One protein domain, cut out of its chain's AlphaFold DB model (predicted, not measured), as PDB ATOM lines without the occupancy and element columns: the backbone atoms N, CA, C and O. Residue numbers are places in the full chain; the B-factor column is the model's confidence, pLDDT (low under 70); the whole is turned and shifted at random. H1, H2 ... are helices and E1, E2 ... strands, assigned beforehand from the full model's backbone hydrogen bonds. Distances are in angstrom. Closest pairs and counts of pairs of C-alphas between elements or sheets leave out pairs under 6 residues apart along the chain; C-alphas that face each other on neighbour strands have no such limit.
ATOM      1  N   ILE A 141     -76.111  43.825 -82.947       86.44
ATOM      2  CA  ILE A 141     -76.043  42.759 -81.949       86.44
ATOM      3  C   ILE A 141     -77.472  42.464 -81.513       86.44
ATOM      4  O   ILE A 141     -78.129  43.296 -80.889       86.44
ATOM      5  N   GLU A 142     -77.963  41.277 -81.841       82.94
ATOM      6  CA  GLU A 142     -79.319  40.884 -81.501       82.94
ATOM      7  C   GLU A 142     -79.378  40.248 -80.105       82.94
ATOM      8  O   GLU A 142     -78.773  39.207 -79.837       82.94
ATOM      9  N   GLY A 143     -80.153  40.863 -79.208       71.00
ATOM     10  CA  GLY A 143     -80.573  40.248 -77.950       71.00
ATOM     11  C   GLY A 143     -81.568  39.135 -78.251       71.00
ATOM     12  O   GLY A 143     -82.686  39.401 -78.688       71.00
ATOM     13  N   SER A 144     -81.161  37.877 -78.100       61.81
ATOM     14  CA  SER A 144     -81.884  36.811 -78.775       61.81
ATOM     15  C   SER A 144     -83.235  36.484 -78.094       61.81
ATOM     16  O   SER A 144     -83.269  35.976 -76.974       61.81
ATOM     17  N   SER A 145     -84.341  36.673 -78.826       54.97
ATOM     18  CA  SER A 145     -85.661  36.045 -78.599       54.97
ATOM     19  C   SER A 145     -85.798  34.712 -79.380       54.97
ATOM     20  O   SER A 145     -86.872  34.316 -79.833       54.97
ATOM     21  N   TRP A 146     -84.680  34.009 -79.618       52.47
ATOM     22  CA  TRP A 146     -84.595  32.855 -80.538       52.47
ATOM     23  C   TRP A 146     -85.076  31.542 -79.912       52.47
ATOM     24  O   TRP A 146     -85.054  30.497 -80.555       52.47
ATOM     25  N   THR A 147     -85.534  31.588 -78.662       51.34
ATOM     26  CA  THR A 147     -85.831  30.409 -77.843       51.34
ATOM     27  C   THR A 147     -87.279  29.930 -77.947       51.34
ATOM     28  O   THR A 147     -87.706  29.110 -77.133       51.34
ATOM     29  N   THR A 148     -88.078  30.419 -78.905       50.88
ATOM     30  CA  THR A 148     -89.377  29.788 -79.169       50.88
ATOM     31  C   THR A 148     -89.137  28.422 -79.814       50.88
ATOM     32  O   THR A 148     -88.325  28.288 -80.730       50.88
ATOM     33  N   LYS A 149     -89.850  27.386 -79.349       49.09
ATOM     34  CA  LYS A 149     -89.744  26.015 -79.890       49.09
ATOM     35  C   LYS A 149     -89.914  25.963 -81.419       49.09
ATOM     36  O   LYS A 149     -89.340  25.101 -82.074       49.09
ATOM     37  N   GLU A 150     -90.658  26.912 -81.982       46.91
ATOM     38  CA  GLU A 150     -90.876  27.077 -83.424       46.91
ATOM     39  C   GLU A 150     -89.637  27.599 -84.175       46.91
ATOM     40  O   GLU A 150     -89.374  27.166 -85.297       46.91
ATOM     41  N   LYS A 151     -88.832  28.483 -83.565       50.59
ATOM     42  CA  LYS A 151     -87.598  29.010 -84.173       50.59
ATOM     43  C   LYS A 151     -86.415  28.046 -84.057       50.59
ATOM     44  O   LYS A 151     -85.553  28.045 -84.936       50.59
ATOM     45  N   GLU A 152     -86.399  27.181 -83.042       52.66
ATOM     46  CA  GLU A 152     -85.390  26.119 -82.924       52.66
ATOM     47  C   GLU A 152     -85.510  25.063 -84.035       52.66
ATOM     48  O   GLU A 152     -84.492  24.576 -84.528       52.66
ATOM     49  N   ALA A 153     -86.734  24.736 -84.472       51.84
ATOM     50  CA  ALA A 153     -86.970  23.751 -85.531       51.84
ATOM     51  C   ALA A 153     -86.421  24.197 -86.901       51.84
ATOM     52  O   ALA A 153     -86.053  23.360 -87.721       51.84
ATOM     53  N   ASN A 154     -86.308  25.511 -87.120       56.12
ATOM     54  CA  ASN A 154     -85.859  26.119 -88.374       56.12
ATOM     55  C   ASN A 154     -84.574  26.938 -88.210       56.12
ATOM     56  O   ASN A 154     -84.364  27.910 -88.934       56.12
ATOM     57  N   PHE A 155     -83.700  26.552 -87.276       59.25
ATOM     58  CA  PHE A 155     -82.472  27.284 -86.946       59.25
ATOM     59  C   PHE A 155     -81.598  27.611 -88.180       59.25
ATOM     60  O   PHE A 155     -81.090  28.723 -88.312       59.25
ATOM     61  N   SER A 156     -81.511  26.690 -89.146       55.34
ATOM     62  CA  SER A 156     -80.789  26.878 -90.417       55.34
ATOM     63  C   SER A 156     -81.447  27.882 -91.379       55.34
ATOM     64  O   SER A 156     -80.758  28.569 -92.127       55.34
ATOM     65  N   THR A 157     -82.775  27.980 -91.386       54.62
ATOM     66  CA  THR A 157     -83.521  28.941 -92.225       54.62
ATOM     67  C   THR A 157     -83.444  30.340 -91.617       54.62
ATOM     68  O   THR A 157     -83.229  31.333 -92.307       54.62
ATOM     69  N   ASN A 158     -83.522  30.372 -90.294       65.69
ATOM     70  CA  ASN A 158     -83.406  31.533 -89.435       65.69
ATOM     71  C   ASN A 158     -82.041  32.234 -89.559       65.69
ATOM     72  O   ASN A 158     -81.994  33.451 -89.702       65.69
ATOM     73  N   ILE A 159     -80.926  31.495 -89.617       66.81
ATOM     74  CA  ILE A 159     -79.589  32.105 -89.773       66.81
ATOM     75  C   ILE A 159     -79.384  32.793 -91.136       66.81
ATOM     76  O   ILE A 159     -78.658  33.783 -91.234       66.81
ATOM     77  N   ILE A 160     -80.053  32.329 -92.198       67.94
ATOM     78  CA  ILE A 160     -80.025  33.017 -93.499       67.94
ATOM     79  C   ILE A 160     -80.711  34.385 -93.380       67.94
ATOM     80  O   ILE A 160     -80.267  35.357 -93.989       67.94
ATOM     81  N   GLU A 161     -81.772  34.473 -92.581       69.69
ATOM     82  CA  GLU A 161     -82.489  35.717 -92.310       69.69
ATOM     83  C   GLU A 161     -81.671  36.679 -91.435       69.69
ATOM     84  O   GLU A 161     -81.550  37.848 -91.793       69.69
ATOM     85  N   VAL A 162     -81.002  36.184 -90.386       69.00
ATOM     86  CA  VAL A 162     -80.030  36.955 -89.570       69.00
ATOM     87  C   VAL A 162     -79.007  37.653 -90.457       69.00
ATOM     88  O   VAL A 162     -78.785  38.860 -90.353       69.00
ATOM     89  N   ARG A 163     -78.426  36.901 -91.398       68.06
ATOM     90  CA  ARG A 163     -77.423  37.430 -92.320       68.06
ATOM     91  C   ARG A 163     -78.010  38.460 -93.285       68.06
ATOM     92  O   ARG A 163     -77.372  39.475 -93.555       68.06
ATOM     93  N   LYS A 164     -79.217  38.222 -93.809       70.75
ATOM     94  CA  LYS A 164     -79.923  39.194 -94.665       70.75
ATOM     95  C   LYS A 164     -80.232  40.496 -93.923       70.75
ATOM     96  O   LYS A 164     -80.224  41.552 -94.550       70.75
ATOM     97  N   ASN A 165     -80.445  40.415 -92.613       71.06
ATOM     98  CA  ASN A 165     -80.754  41.548 -91.748       71.06
ATOM     99  C   ASN A 165     -79.506  42.238 -91.164       71.06
ATOM    100  O   ASN A 165     -79.648  43.098 -90.301       71.06
ATOM    101  N   LEU A 166     -78.300  41.912 -91.656       73.56
ATOM    102  CA  LEU A 166     -77.031  42.552 -91.268       73.56
ATOM    103  C   LEU A 166     -76.731  42.476 -89.759       73.56
ATOM    104  O   LEU A 166     -76.109  43.365 -89.178       73.56
ATOM    105  N   VAL A 167     -77.166  41.388 -89.126       83.50
ATOM    106  CA  VAL A 167     -76.812  41.065 -87.744       83.50
ATOM    107  C   VAL A 167     -75.429  40.419 -87.738       83.50
ATOM    108  O   VAL A 167     -75.219  39.393 -88.385       83.50
ATOM    109  N   GLY A 168     -74.486  41.020 -87.013       85.75
ATOM    110  CA  GLY A 168     -73.124  40.491 -86.873       85.75
ATOM    111  C   GLY A 168     -72.921  39.672 -85.603       85.75
ATOM    112  O   GLY A 168     -71.977  38.886 -85.535       85.75
ATOM    113  N   ALA A 169     -73.810  39.800 -84.612       89.25
ATOM    114  CA  ALA A 169     -73.745  38.992 -83.401       89.25
ATOM    115  C   ALA A 169     -75.116  38.698 -82.780       89.25
ATOM    116  O   ALA A 169     -76.052  39.483 -82.909       89.25
ATOM    117  N   VAL A 170     -75.213  37.585 -82.053       89.31
ATOM    118  CA  VAL A 170     -76.409  37.149 -81.327       89.31
ATOM    119  C   VAL A 170     -76.039  36.788 -79.888       89.31
ATOM    120  O   VAL A 170     -75.147  35.973 -79.644       89.31
ATOM    121  N   LEU A 171     -76.764  37.364 -78.927       90.75
ATOM    122  CA  LEU A 171     -76.676  37.023 -77.505       90.75
ATOM    123  C   LEU A 171     -77.607  35.854 -77.188       90.75
ATOM    124  O   LEU A 171     -78.772  36.081 -76.881       90.75
ATOM    125  N   TRP A 172     -77.121  34.619 -77.247       91.56
ATOM    126  CA  TRP A 172     -77.936  33.412 -77.086       91.56
ATOM    127  C   TRP A 172     -78.125  33.040 -75.603       91.56
ATOM    128  O   TRP A 172     -77.194  32.512 -74.987       91.56
ATOM    129  N   PRO A 173     -79.320  33.227 -75.005       91.94
ATOM    130  CA  PRO A 173     -79.600  32.773 -73.656       91.94
ATOM    131  C   PRO A 173     -79.973  31.286 -73.661       91.94
ATOM    132  O   PRO A 173     -80.872  30.836 -74.374       91.94
ATOM    133  N   ILE A 174     -79.305  30.509 -72.821       94.25
ATOM    134  CA  ILE A 174     -79.683  29.146 -72.484       94.25
ATOM    135  C   ILE A 174     -80.866  29.223 -71.521       94.25
ATOM    136  O   ILE A 174     -80.715  29.529 -70.333       94.25
ATOM    137  N   THR A 175     -82.059  29.000 -72.065       91.19
ATOM    138  CA  THR A 175     -83.319  29.081 -71.326       91.19
ATOM    139  C   THR A 175     -83.642  27.745 -70.675       91.19
ATOM    140  O   THR A 175     -83.759  26.722 -71.346       91.19
ATOM    141  N   VAL A 176     -83.843  27.776 -69.361       94.19
ATOM    142  CA  VAL A 176     -84.179  26.610 -68.543       94.19
ATOM    143  C   VAL A 176     -85.480  26.902 -67.786       94.19
ATOM    144  O   VAL A 176     -85.573  27.962 -67.159       94.19
ATOM    145  N   PRO A 177     -86.488  26.007 -67.800       94.12
ATOM    146  CA  PRO A 177     -87.767  26.250 -67.132       94.12
ATOM    147  C   PRO A 177     -87.608  26.509 -65.631       94.12
ATOM    148  O   PRO A 177     -86.893  25.779 -64.951       94.12
ATOM    149  N   CYS A 178     -88.340  27.482 -65.084       94.06
ATOM    150  CA  CYS A 178     -88.309  27.796 -63.648       94.06
ATOM    151  C   CYS A 178     -88.645  26.595 -62.742       94.06
ATOM    152  O   CYS A 178     -88.135  26.506 -61.632       94.06
ATOM    153  N   GLY A 179     -89.473  25.652 -63.213       95.19
ATOM    154  CA  GLY A 179     -89.834  24.443 -62.458       95.19
ATOM    155  C   GLY A 179     -88.671  23.479 -62.190       95.19
ATOM    156  O   GLY A 179     -88.804  22.621 -61.333       95.19
ATOM    157  N   SER A 180     -87.538  23.639 -62.880       96.81
ATOM    158  CA  SER A 180     -86.312  22.854 -62.647       96.81
ATOM    159  C   SER A 180     -85.447  23.395 -61.500       96.81
ATOM    160  O   SER A 180     -84.426  22.800 -61.143       96.81
ATOM    161  N   GLN A 181     -85.801  24.550 -60.928       96.38
ATOM    162  CA  GLN A 181     -85.058  25.133 -59.815       96.38
ATOM    163  C   GLN A 181     -85.084  24.185 -58.608       96.38
ATOM    164  O   GLN A 181     -86.141  23.691 -58.227       96.38
ATOM    165  N   TYR A 182     -83.910  23.943 -58.013       95.25
ATOM    166  CA  TYR A 182     -83.674  22.922 -56.974       95.25
ATOM    167  C   TYR A 182     -83.843  21.462 -57.430       95.25
ATOM    168  O   TYR A 182     -83.794  20.559 -56.599       95.25
ATOM    169  N   LEU A 183     -84.004  21.231 -58.734       96.94
ATOM    170  CA  LEU A 183     -84.035  19.916 -59.361       96.94
ATOM    171  C   LEU A 183     -82.847  19.799 -60.331       96.94
ATOM    172  O   LEU A 183     -81.692  19.769 -59.911       96.94
ATOM    173  N   ASP A 184     -83.121  19.786 -61.630       97.88
ATOM    174  CA  ASP A 184     -82.195  19.521 -62.726       97.88
ATOM    175  C   ASP A 184     -81.766  20.785 -63.497       97.88
ATOM    176  O   ASP A 184     -81.168  20.684 -64.568       97.88
ATOM    177  N   ALA A 185     -81.992  21.992 -62.956       98.06
ATOM    178  CA  ALA A 185     -81.684  23.252 -63.648       98.06
ATOM    179  C   ALA A 185     -80.231  23.359 -64.152       98.06
ATOM    180  O   ALA A 185     -79.988  23.882 -65.241       98.06
ATOM    181  N   VAL A 186     -79.261  22.873 -63.367       98.44
ATOM    182  CA  VAL A 186     -77.836  22.884 -63.745       98.44
ATOM    183  C   VAL A 186     -77.573  21.915 -64.902       98.44
ATOM    184  O   VAL A 186     -76.848  22.259 -65.832       98.44
ATOM    185  N   GLN A 187     -78.180  20.724 -64.872       98.56
ATOM    186  CA  GLN A 187     -78.047  19.731 -65.938       98.56
ATOM    187  C   GLN A 187     -78.634  20.262 -67.250       98.56
ATOM    188  O   GLN A 187     -77.947  20.264 -68.269       98.56
ATOM    189  N   LEU A 188     -79.855  20.799 -67.209       98.25
ATOM    190  CA  LEU A 188     -80.514  21.379 -68.383       98.25
ATOM    191  C   LEU A 188     -79.718  22.552 -68.973       98.25
ATOM    192  O   LEU A 188     -79.671  22.722 -70.191       98.25
ATOM    193  N   ALA A 189     -79.055  23.350 -68.132       97.88
ATOM    194  CA  ALA A 189     -78.170  24.412 -68.602       97.88
ATOM    195  C   ALA A 189     -76.940  23.857 -69.343       97.88
ATOM    196  O   ALA A 189     -76.593  24.366 -70.408       97.88
ATOM    197  N   LEU A 190     -76.307  22.797 -68.826       98.62
ATOM    198  CA  LEU A 190     -75.185  22.129 -69.499       98.62
ATOM    199  C   LEU A 190     -75.604  21.526 -70.846       98.62
ATOM    200  O   LEU A 190     -74.906  21.712 -71.842       98.62
ATOM    201  N   GLU A 191     -76.760  20.863 -70.898       98.25
ATOM    202  CA  GLU A 191     -77.331  20.316 -72.136       98.25
ATOM    203  C   GLU A 191     -77.652  21.421 -73.152       98.25
ATOM    204  O   GLU A 191     -77.404  21.268 -74.349       98.25
ATOM    205  N   GLY A 192     -78.150  22.569 -72.688       95.56
ATOM    206  CA  GLY A 192     -78.379  23.737 -73.531       95.56
ATOM    207  C   GLY A 192     -77.089  24.311 -74.125       95.56
ATOM    208  O   GLY A 192     -77.055  24.625 -75.317       95.56
ATOM    209  N   ILE A 193     -76.014  24.397 -73.334       97.00
ATOM    210  CA  ILE A 193     -74.687  24.815 -73.817       97.00
ATOM    211  C   ILE A 193     -74.154  23.824 -74.862       97.00
ATOM    212  O   ILE A 193     -73.684  24.245 -75.920       97.00
ATOM    213  N   ASP A 194     -74.243  22.515 -74.601       96.94
ATOM    214  CA  ASP A 194     -73.840  21.480 -75.563       96.94
ATOM    215  C   ASP A 194     -74.631  21.593 -76.876       96.94
ATOM    216  O   ASP A 194     -74.056  21.611 -77.970       96.94
ATOM    217  N   LYS A 195     -75.953  21.766 -76.778       93.12
ATOM    218  CA  LYS A 195     -76.833  21.965 -77.933       93.12
ATOM    219  C   LYS A 195     -76.413  23.185 -78.751       93.12
ATOM    220  O   LYS A 195     -76.295  23.060 -79.971       93.12
ATOM    221  N   ALA A 196     -76.163  24.329 -78.112       91.25
ATOM    222  CA  ALA A 196     -75.711  25.541 -78.793       91.25
ATOM    223  C   ALA A 196     -74.400  25.290 -79.555       91.25
ATOM    224  O   ALA A 196     -74.336  25.523 -80.763       91.25
ATOM    225  N   LYS A 197     -73.396  24.688 -78.898       94.06
ATOM    226  CA  LYS A 197     -72.112  24.326 -79.526       94.06
ATOM    227  C   LYS A 197     -72.287  23.437 -80.754       94.06
ATOM    228  O   LYS A 197     -71.735  23.736 -81.814       94.06
ATOM    229  N   ARG A 198     -73.092  22.380 -80.639       92.06
ATOM    230  CA  ARG A 198     -73.376  21.450 -81.742       92.06
ATOM    231  C   ARG A 198     -74.138  22.088 -82.899       92.06
ATOM    232  O   ARG A 198     -73.968  21.670 -84.042       92.06
ATOM    233  N   LEU A 199     -75.039  23.030 -82.620       87.25
ATOM    234  CA  LEU A 199     -75.791  23.730 -83.662       87.25
ATOM    235  C   LEU A 199     -74.875  24.681 -84.427       87.25
ATOM    236  O   LEU A 199     -74.798  24.594 -85.653       87.25
ATOM    237  N   THR A 200     -74.114  25.510 -83.714       88.00
ATOM    238  CA  THR A 200     -73.140  26.426 -84.315       88.00
ATOM    239  C   THR A 200     -72.125  25.665 -85.173       88.00
ATOM    240  O   THR A 200     -71.910  26.034 -86.329       88.00
ATOM    241  N   SER A 201     -71.585  24.539 -84.687       89.38
ATOM    242  CA  SER A 201     -70.591  23.752 -85.430       89.38
ATOM    243  C   SER A 201     -71.112  23.163 -86.748       89.38
ATOM    244  O   SER A 201     -70.321  22.887 -87.643       89.38
ATOM    245  N   LYS A 202     -72.428  22.951 -86.888       86.50
ATOM    246  CA  LYS A 202     -73.038  22.381 -88.105       86.50
ATOM    247  C   LYS A 202     -73.321  23.414 -89.194       86.50
ATOM    248  O   LYS A 202     -73.391  23.056 -90.363       86.50
ATOM    249  N   THR A 203     -73.536  24.672 -88.820       79.81
ATOM    250  CA  THR A 203     -74.069  25.698 -89.734       79.81
ATOM    251  C   THR A 203     -73.030  26.411 -90.598       79.81
ATOM    252  O   THR A 203     -73.415  27.058 -91.565       79.81
ATOM    253  N   GLY A 204     -71.734  26.321 -90.278       79.56
ATOM    254  CA  GLY A 204     -70.628  26.881 -91.075       79.56
ATOM    255  C   GLY A 204     -70.509  28.416 -91.124       79.56
ATOM    256  O   GLY A 204     -69.428  28.918 -91.395       79.56
ATOM    257  N   TYR A 205     -71.581  29.160 -90.832       84.81
ATOM    258  CA  TYR A 205     -71.631  30.633 -90.883       84.81
ATOM    259  C   TYR A 205     -71.786  31.296 -89.508       84.81
ATOM    260  O   TYR A 205     -72.078  32.487 -89.421       84.81
ATOM    261  N   MET A 206     -71.635  30.516 -88.441       88.50
ATOM    262  CA  MET A 206     -71.691  30.987 -87.064       88.50
ATOM    263  C   MET A 206     -70.447  30.557 -86.315       88.50
ATOM    264  O   MET A 206     -69.919  29.464 -86.540       88.50
ATOM    265  N   ARG A 207     -70.042  31.384 -85.358       93.06
ATOM    266  CA  ARG A 207     -68.932  31.087 -84.462       93.06
ATOM    267  C   ARG A 207     -69.296  31.500 -83.051       93.06
ATOM    268  O   ARG A 207     -69.681  32.639 -82.820       93.06
ATOM    269  N   ILE A 208     -69.171  30.565 -82.115       95.25
ATOM    270  CA  ILE A 208     -69.218  30.908 -80.696       95.25
ATOM    271  C   ILE A 208     -67.979  31.735 -80.383       95.25
ATOM    272  O   ILE A 208     -66.872  31.340 -80.752       95.25
ATOM    273  N   VAL A 209     -68.201  32.872 -79.740       96.50
ATOM    274  CA  VAL A 209     -67.163  33.814 -79.329       96.50
ATOM    275  C   VAL A 209     -67.229  34.021 -77.826       96.50
ATOM    276  O   VAL A 209     -68.263  33.806 -77.193       96.50
ATOM    277  N   GLU A 210     -66.116  34.452 -77.254       96.31
ATOM    278  CA  GLU A 210     -65.950  34.621 -75.816       96.31
ATOM    279  C   GLU A 210     -65.477  36.029 -75.424       96.31
ATOM    280  O   GLU A 210     -65.370  36.331 -74.232       96.31
ATOM    281  N   SER A 211     -65.228  36.901 -76.404       93.94
ATOM    282  CA  SER A 211     -64.783  38.284 -76.213       93.94
ATOM    283  C   SER A 211     -65.341  39.226 -77.288       93.94
ATOM    284  O   SER A 211     -65.814  38.789 -78.340       93.94
ATOM    285  N   SER A 212     -65.272  40.536 -77.029       91.44
ATOM    286  CA  SER A 212     -65.595  41.576 -78.017       91.44
ATOM    287  C   SER A 212     -64.686  41.512 -79.242       91.44
ATOM    288  O   SER A 212     -65.155  41.691 -80.361       91.44
ATOM    289  N   ASP A 213     -63.407  41.208 -79.035       92.69
ATOM    290  CA  ASP A 213     -62.409  41.177 -80.103       92.69
ATOM    291  C   ASP A 213     -62.677  39.997 -81.047       92.69
ATOM    292  O   ASP A 213     -62.621  40.132 -82.268       92.69
ATOM    293  N   GLU A 214     -63.042  38.834 -80.499       93.94
ATOM    294  CA  GLU A 214     -63.477  37.686 -81.299       93.94
ATOM    295  C   GLU A 214     -64.781  37.961 -82.049       93.94
ATOM    296  O   GLU A 214     -64.946  37.502 -83.182       93.94
ATOM    297  N   MET A 215     -65.702  38.712 -81.441       91.44
ATOM    298  CA  MET A 215     -66.945  39.137 -82.082       91.44
ATOM    299  C   MET A 215     -66.660  40.036 -83.293       91.44
ATOM    300  O   MET A 215     -67.172  39.765 -84.378       91.44
ATOM    301  N   GLU A 216     -65.787  41.037 -83.146       89.31
ATOM    302  CA  GLU A 216     -65.350  41.910 -84.244       89.31
ATOM    303  C   GLU A 216     -64.655  41.111 -85.356       89.31
ATOM    304  O   GLU A 216     -65.012  41.219 -86.529       89.31
ATOM    305  N   GLN A 217     -63.716  40.229 -85.002       91.56
ATOM    306  CA  GLN A 217     -63.026  39.378 -85.976       91.56
ATOM    307  C   GLN A 217     -63.979  38.437 -86.721       91.56
ATOM    308  O   GLN A 217     -63.767  38.141 -87.897       91.56
ATOM    309  N   THR A 218     -65.008  37.931 -86.042       91.94
ATOM    310  CA  THR A 218     -66.026  37.058 -86.639       91.94
ATOM    311  C   THR A 218     -66.893  37.836 -87.627       91.94
ATOM    312  O   THR A 218     -67.100  37.368 -88.748       91.94
ATOM    313  N   HIS A 219     -67.292  39.061 -87.271       86.81
ATOM    314  CA  HIS A 219     -67.998  39.970 -88.179       86.81
ATOM    315  C   HIS A 219     -67.174  40.283 -89.434       86.81
ATOM    316  O   HIS A 219     -67.675  40.158 -90.550       86.81
ATOM    317  N   LEU A 220     -65.881  40.591 -89.281       87.88
ATOM    318  CA  LEU A 220     -64.976  40.847 -90.413       87.88
ATOM    319  C   LEU A 220     -64.821  39.636 -91.350       87.88
ATOM    320  O   LEU A 220     -64.577  39.804 -92.544       87.88
ATOM    321  N   LYS A 221     -64.996  38.412 -90.836       89.62
ATOM    322  CA  LYS A 221     -65.018  37.173 -91.635       89.62
ATOM    323  C   LYS A 221     -66.361  36.936 -92.342       89.62
ATOM    324  O   LYS A 221     -66.486  35.977 -93.102       89.62
ATOM    325  N   GLY A 222     -67.357  37.795 -92.122       86.12
ATOM    326  CA  GLY A 222     -68.704  37.654 -92.675       86.12
ATOM    327  C   GLY A 222     -69.503  36.513 -92.040       86.12
ATOM    328  O   GLY A 222     -70.408  35.967 -92.680       86.12
ATOM    329  N   GLU A 223     -69.140  36.129 -90.816       88.50
ATOM    330  CA  GLU A 223     -69.838  35.151 -89.989       88.50
ATOM    331  C   GLU A 223     -70.638  35.856 -88.886       88.50
ATOM    332  O   GLU A 223     -70.367  37.004 -88.534       88.50
ATOM    333  N   VAL A 224     -71.605  35.148 -88.303       89.38
ATOM    334  CA  VAL A 224     -72.378  35.644 -87.159       89.38
ATOM    335  C   VAL A 224     -71.747  35.151 -85.859       89.38
ATOM    336  O   VAL A 224     -71.626  33.945 -85.620       89.38
ATOM    337  N   ALA A 225     -71.368  36.088 -84.998       93.19
ATOM    338  CA  ALA A 225     -70.830  35.792 -83.681       93.19
ATOM    339  C   ALA A 225     -71.936  35.368 -82.706       93.19
ATOM    340  O   ALA A 225     -72.972  36.016 -82.600       93.19
ATOM    341  N   ILE A 226     -71.718  34.291 -81.960       93.25
ATOM    342  CA  ILE A 226     -72.661  33.762 -80.975       93.25
ATOM    343  C   ILE A 226     -72.045  33.905 -79.589       93.25
ATOM    344  O   ILE A 226     -71.084  33.215 -79.256       93.25
ATOM    345  N   LEU A 227     -72.619  34.778 -78.765       94.81
ATOM    346  CA  LEU A 227     -72.222  34.938 -77.372       94.81
ATOM    347  C   LEU A 227     -73.240  34.200 -76.498       94.81
ATOM    348  O   LEU A 227     -74.414  34.566 -76.470       94.81
ATOM    349  N   MET A 228     -72.817  33.147 -75.801       95.56
ATOM    350  CA  MET A 228     -73.723  32.360 -74.959       95.56
ATOM    351  C   MET A 228     -73.915  33.009 -73.587       95.56
ATOM    352  O   MET A 228     -72.977  33.545 -72.995       95.56
ATOM    353  N   GLY A 229     -75.114  32.881 -73.031       95.81
ATOM    354  CA  GLY A 229     -75.414  33.285 -71.662       95.81
ATOM    355  C   GLY A 229     -76.449  32.393 -70.998       95.81
ATOM    356  O   GLY A 229     -77.083  31.585 -71.661       95.81
ATOM    357  N   LEU A 230     -76.644  32.525 -69.690       96.44
ATOM    358  CA  LEU A 230     -77.691  31.798 -68.965       96.44
ATOM    359  C   LEU A 230     -78.930  32.682 -68.805       96.44
ATOM    360  O   LEU A 230     -78.836  33.808 -68.317       96.44
ATOM    361  N   GLY A 231     -80.102  32.153 -69.163       93.69
ATOM    362  CA  GLY A 231     -81.379  32.875 -69.117       93.69
ATOM    363  C   GLY A 231     -81.992  33.050 -67.721       93.69
ATOM    364  O   GLY A 231     -83.087  33.591 -67.607       93.69
ATOM    365  N   GLY A 232     -81.323  32.607 -66.653       94.56
ATOM    366  CA  GLY A 232     -81.795  32.787 -65.279       94.56
ATOM    367  C   GLY A 232     -80.831  32.238 -64.232       94.56
ATOM    368  O   GLY A 232     -80.201  31.203 -64.445       94.56
ATOM    369  N   GLY A 233     -80.735  32.899 -63.077       96.44
ATOM    370  CA  GLY A 233     -79.785  32.543 -62.020       96.44
ATOM    371  C   GLY A 233     -80.058  31.198 -61.342       96.44
ATOM    372  O   GLY A 233     -79.153  30.632 -60.732       96.44
ATOM    373  N   HIS A 234     -81.264  30.635 -61.479       96.94
ATOM    374  CA  HIS A 234     -81.595  29.296 -60.970       96.94
ATOM    375  C   HIS A 234     -80.746  28.195 -61.618       96.94
ATOM    376  O   HIS A 234     -80.470  27.183 -60.979       96.94
ATOM    377  N   THR A 235     -80.251  28.431 -62.836       97.69
ATOM    378  CA  THR A 235     -79.316  27.541 -63.548       97.69
ATOM    379  C   THR A 235     -77.956  27.394 -62.865       97.69
ATOM    380  O   THR A 235     -77.218  26.462 -63.166       97.69
ATOM    381  N   LEU A 236     -77.618  28.281 -61.921       98.00
ATOM    382  CA  LEU A 236     -76.371  28.210 -61.156       98.00
ATOM    383  C   LEU A 236     -76.469  27.290 -59.936       98.00
ATOM    384  O   LEU A 236     -75.455  27.052 -59.280       98.00
ATOM    385  N   GLY A 237     -77.672  26.832 -59.569       96.50
ATOM    386  CA  GLY A 237     -77.879  26.011 -58.371       96.50
ATOM    387  C   GLY A 237     -77.348  26.662 -57.086       96.50
ATOM    388  O   GLY A 237     -76.885  25.960 -56.192       96.50
ATOM    389  N   SER A 238     -77.336  28.000 -57.018       96.69
ATOM    390  CA  SER A 238     -76.722  28.783 -55.929       96.69
ATOM    391  C   SER A 238     -75.256  28.414 -55.634       96.69
ATOM    392  O   SER A 238     -74.810  28.482 -54.491       96.69
ATOM    393  N   SER A 239     -74.488  28.039 -56.665       98.06
ATOM    394  CA  SER A 239     -73.089  27.625 -56.541       98.06
ATOM    395  C   SER A 239     -72.147  28.497 -57.373       98.06
ATOM    396  O   SER A 239     -72.206  28.534 -58.603       98.06
ATOM    397  N   LEU A 240     -71.189  29.147 -56.702       98.31
ATOM    398  CA  LEU A 240     -70.109  29.878 -57.378       98.31
ATOM    399  C   LEU A 240     -69.160  28.948 -58.148       98.31
ATOM    400  O   LEU A 240     -68.501  29.385 -59.091       98.31
ATOM    401  N   GLY A 241     -69.077  27.674 -57.753       98.69
ATOM    402  CA  GLY A 241     -68.346  26.658 -58.508       98.69
ATOM    403  C   GLY A 241     -68.991  26.429 -59.871       98.69
ATOM    404  O   GLY A 241     -68.305  26.501 -60.884       98.69
ATOM    405  N   VAL A 242     -70.319  26.271 -59.898       98.62
ATOM    406  CA  VAL A 242     -71.089  26.145 -61.144       98.62
ATOM    407  C   VAL A 242     -70.937  27.400 -62.000       98.62
ATOM    408  O   VAL A 242     -70.648  27.273 -63.183       98.62
ATOM    409  N   LEU A 243     -71.027  28.603 -61.420       98.56
ATOM    410  CA  LEU A 243     -70.809  29.857 -62.157       98.56
ATOM    411  C   LEU A 243     -69.460  29.883 -62.895       98.56
ATOM    412  O   LEU A 243     -69.417  30.181 -64.089       98.56
ATOM    413  N   ARG A 244     -68.362  29.534 -62.209       98.69
ATOM    414  CA  ARG A 244     -67.031  29.461 -62.836       98.69
ATOM    415  C   ARG A 244     -66.959  28.371 -63.902       98.69
ATOM    416  O   ARG A 244     -66.398  28.616 -64.964       98.69
ATOM    417  N   SER A 245     -67.553  27.203 -63.661       98.69
ATOM    418  CA  SER A 245     -67.606  26.127 -64.657       98.69
ATOM    419  C   SER A 245     -68.361  26.549 -65.918       98.69
ATOM    420  O   SER A 245     -67.871  26.323 -67.019       98.69
ATOM    421  N   MET A 246     -69.507  27.225 -65.784       98.44
ATOM    422  CA  MET A 246     -70.269  27.751 -66.921       98.44
ATOM    423  C   MET A 246     -69.450  28.775 -67.715       98.44
ATOM    424  O   MET A 246     -69.421  28.720 -68.944       98.44
ATOM    425  N   TYR A 247     -68.718  29.660 -67.029       98.56
ATOM    426  CA  TYR A 247     -67.798  30.596 -67.680       98.56
ATOM    427  C   TYR A 247     -66.712  29.870 -68.489       98.56
ATOM    428  O   TYR A 247     -66.484  30.211 -69.648       98.56
ATOM    429  N   MET A 248     -66.097  28.822 -67.929       98.38
ATOM    430  CA  MET A 248     -65.109  27.994 -68.640       98.38
ATOM    431  C   MET A 248     -65.707  27.222 -69.826       98.38
ATOM    432  O   MET A 248     -64.983  26.840 -70.739       98.38
ATOM    433  N   LEU A 249     -67.022  27.001 -69.836       98.06
ATOM    434  CA  LEU A 249     -67.738  26.398 -70.960       98.06
ATOM    435  C   LEU A 249     -68.116  27.409 -72.057       98.06
ATOM    436  O   LEU A 249     -68.673  26.985 -73.072       98.06
ATOM    437  N   GLY A 250     -67.801  28.697 -71.886       97.12
ATOM    438  CA  GLY A 250     -68.018  29.756 -72.879       97.12
ATOM    439  C   GLY A 250     -69.214  30.670 -72.595       97.12
ATOM    440  O   GLY A 250     -69.575  31.493 -73.431       97.12
ATOM    441  N   VAL A 251     -69.851  30.560 -71.423       98.00
ATOM    442  CA  VAL A 251     -70.910  31.495 -70.995       98.00
ATOM    443  C   VAL A 251     -70.299  32.857 -70.654       98.00
ATOM    444  O   VAL A 251     -69.328  32.936 -69.899       98.00
ATOM    445  N   ARG A 252     -70.874  33.947 -71.168       97.44
ATOM    446  CA  ARG A 252     -70.371  35.320 -70.968       97.44
ATOM    447  C   ARG A 252     -71.368  36.284 -70.332       97.44
ATOM    448  O   ARG A 252     -70.968  37.369 -69.925       97.44
ATOM    449  N   PHE A 253     -72.623  35.881 -70.159       95.81
ATOM    450  CA  PHE A 253     -73.602  36.635 -69.375       95.81
ATOM    451  C   PHE A 253     -74.558  35.712 -68.616       95.81
ATOM    452  O   PHE A 253     -74.750  34.553 -68.983       95.81
ATOM    453  N   VAL A 254     -75.165  36.226 -67.547       96.12
ATOM    454  CA  VAL A 254     -76.196  35.530 -66.767       96.12
ATOM    455  C   VAL A 254     -77.286  36.530 -66.401       96.12
ATOM    456  O   VAL A 254     -77.001  37.553 -65.779       96.12
ATOM    457  N   SER A 255     -78.535  36.223 -66.738       94.25
ATOM    458  CA  SER A 255     -79.689  36.922 -66.171       94.25
ATOM    459  C   SER A 255     -79.854  36.510 -64.709       94.25
ATOM    460  O   SER A 255     -79.969  35.321 -64.418       94.25
TER     461      SER A 255
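This is residues 141 to 255 of the 273 residues of the protein "Dipeptidase" of Megaselia scalaris (UniProt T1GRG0). A strongly twisted parallel sheet of five strands has helices on both faces: the long helix H3 and the shorter H2 cover one face, and H4 covers the opposite face. H6 sits over strand E5 at one end of the sheet, and the small H1 lies off the sheet. The printed part has 115 residues, with six named helices and five named strands in the order E1 H1 H2 E2 H3 E3 H4 E4 H5 H6 E5; the class is mixed, helices and strands. It is compact, with a radius of gyration of the C-alphas of 14.1 A and spans of 41 by 31 by 21 A.

Find C-alpha 141 at (-76.043, 42.759, -81.949), where E1 begins, residues 141 to 143. H1 is residues 149 to 153, and H2, residues 155 to 164, is 14.4 A long. E2, residues 167 to 174, runs 19.6 A. Look for C-alpha 185 at (-81.684, 23.252, -63.648); from there H3 runs 27.3 A to residue 203. Then come E3, residues 206 to 208, H4, residues 212 to 220, and E4, residues 224 to 230, 19.3 A long. H5 is residues 233 to 236, H6 residues 240 to 248, and E5, residues 251 to 254, ends at C-alpha 254 (-76.196, 35.530, -66.767).

Start at E1, parallel to E2, with N 142 and O 169 2.8 A apart. On the other side of E2 is E4, parallel, with N 170 and O 225 at 2.8 A. On E4's other side find E3 beside residues 224 to 226, parallel, N 226 to O 207 at 2.8 A, and E5 beside residues 228 to 230, parallel, N 252 to O 228 at 2.8 A. Three strand-helix-strand units, parallel neighbour strands joined through helices, have right-handed crossovers: E1, H1 H2, E2; E3, H4, E4; and E4, H5 H6, E5. H2 and H3 are on the same face, at heights of 9.7 A and 9.1 A over the sheet; H4 is on the opposite face at 8.5 A. H6 is over E5 at 10.2 A, and H5 only grazes the sheet. H3 touches H5 with residues 185 to 189 alone; their closest C-alphas, of Val 186 and Thr 235, are 4.9 A apart. Every O i to N i+4 pair is within hydrogen-bond range in H3, H4 and H6; H2 has 5 of 6, H1 has 0 of 1 and 0 of 2 O i to N i+3 pairs, and H5 is too short for an i+4 pair.

The two C-alphas farthest apart, of Tyr 182 and Leu 220, are 42.3 A apart. The printed part has no cut and no long link. Residues 144 to 163 have pLDDT under 70, against a mean of 86.6 for the printed part of this model.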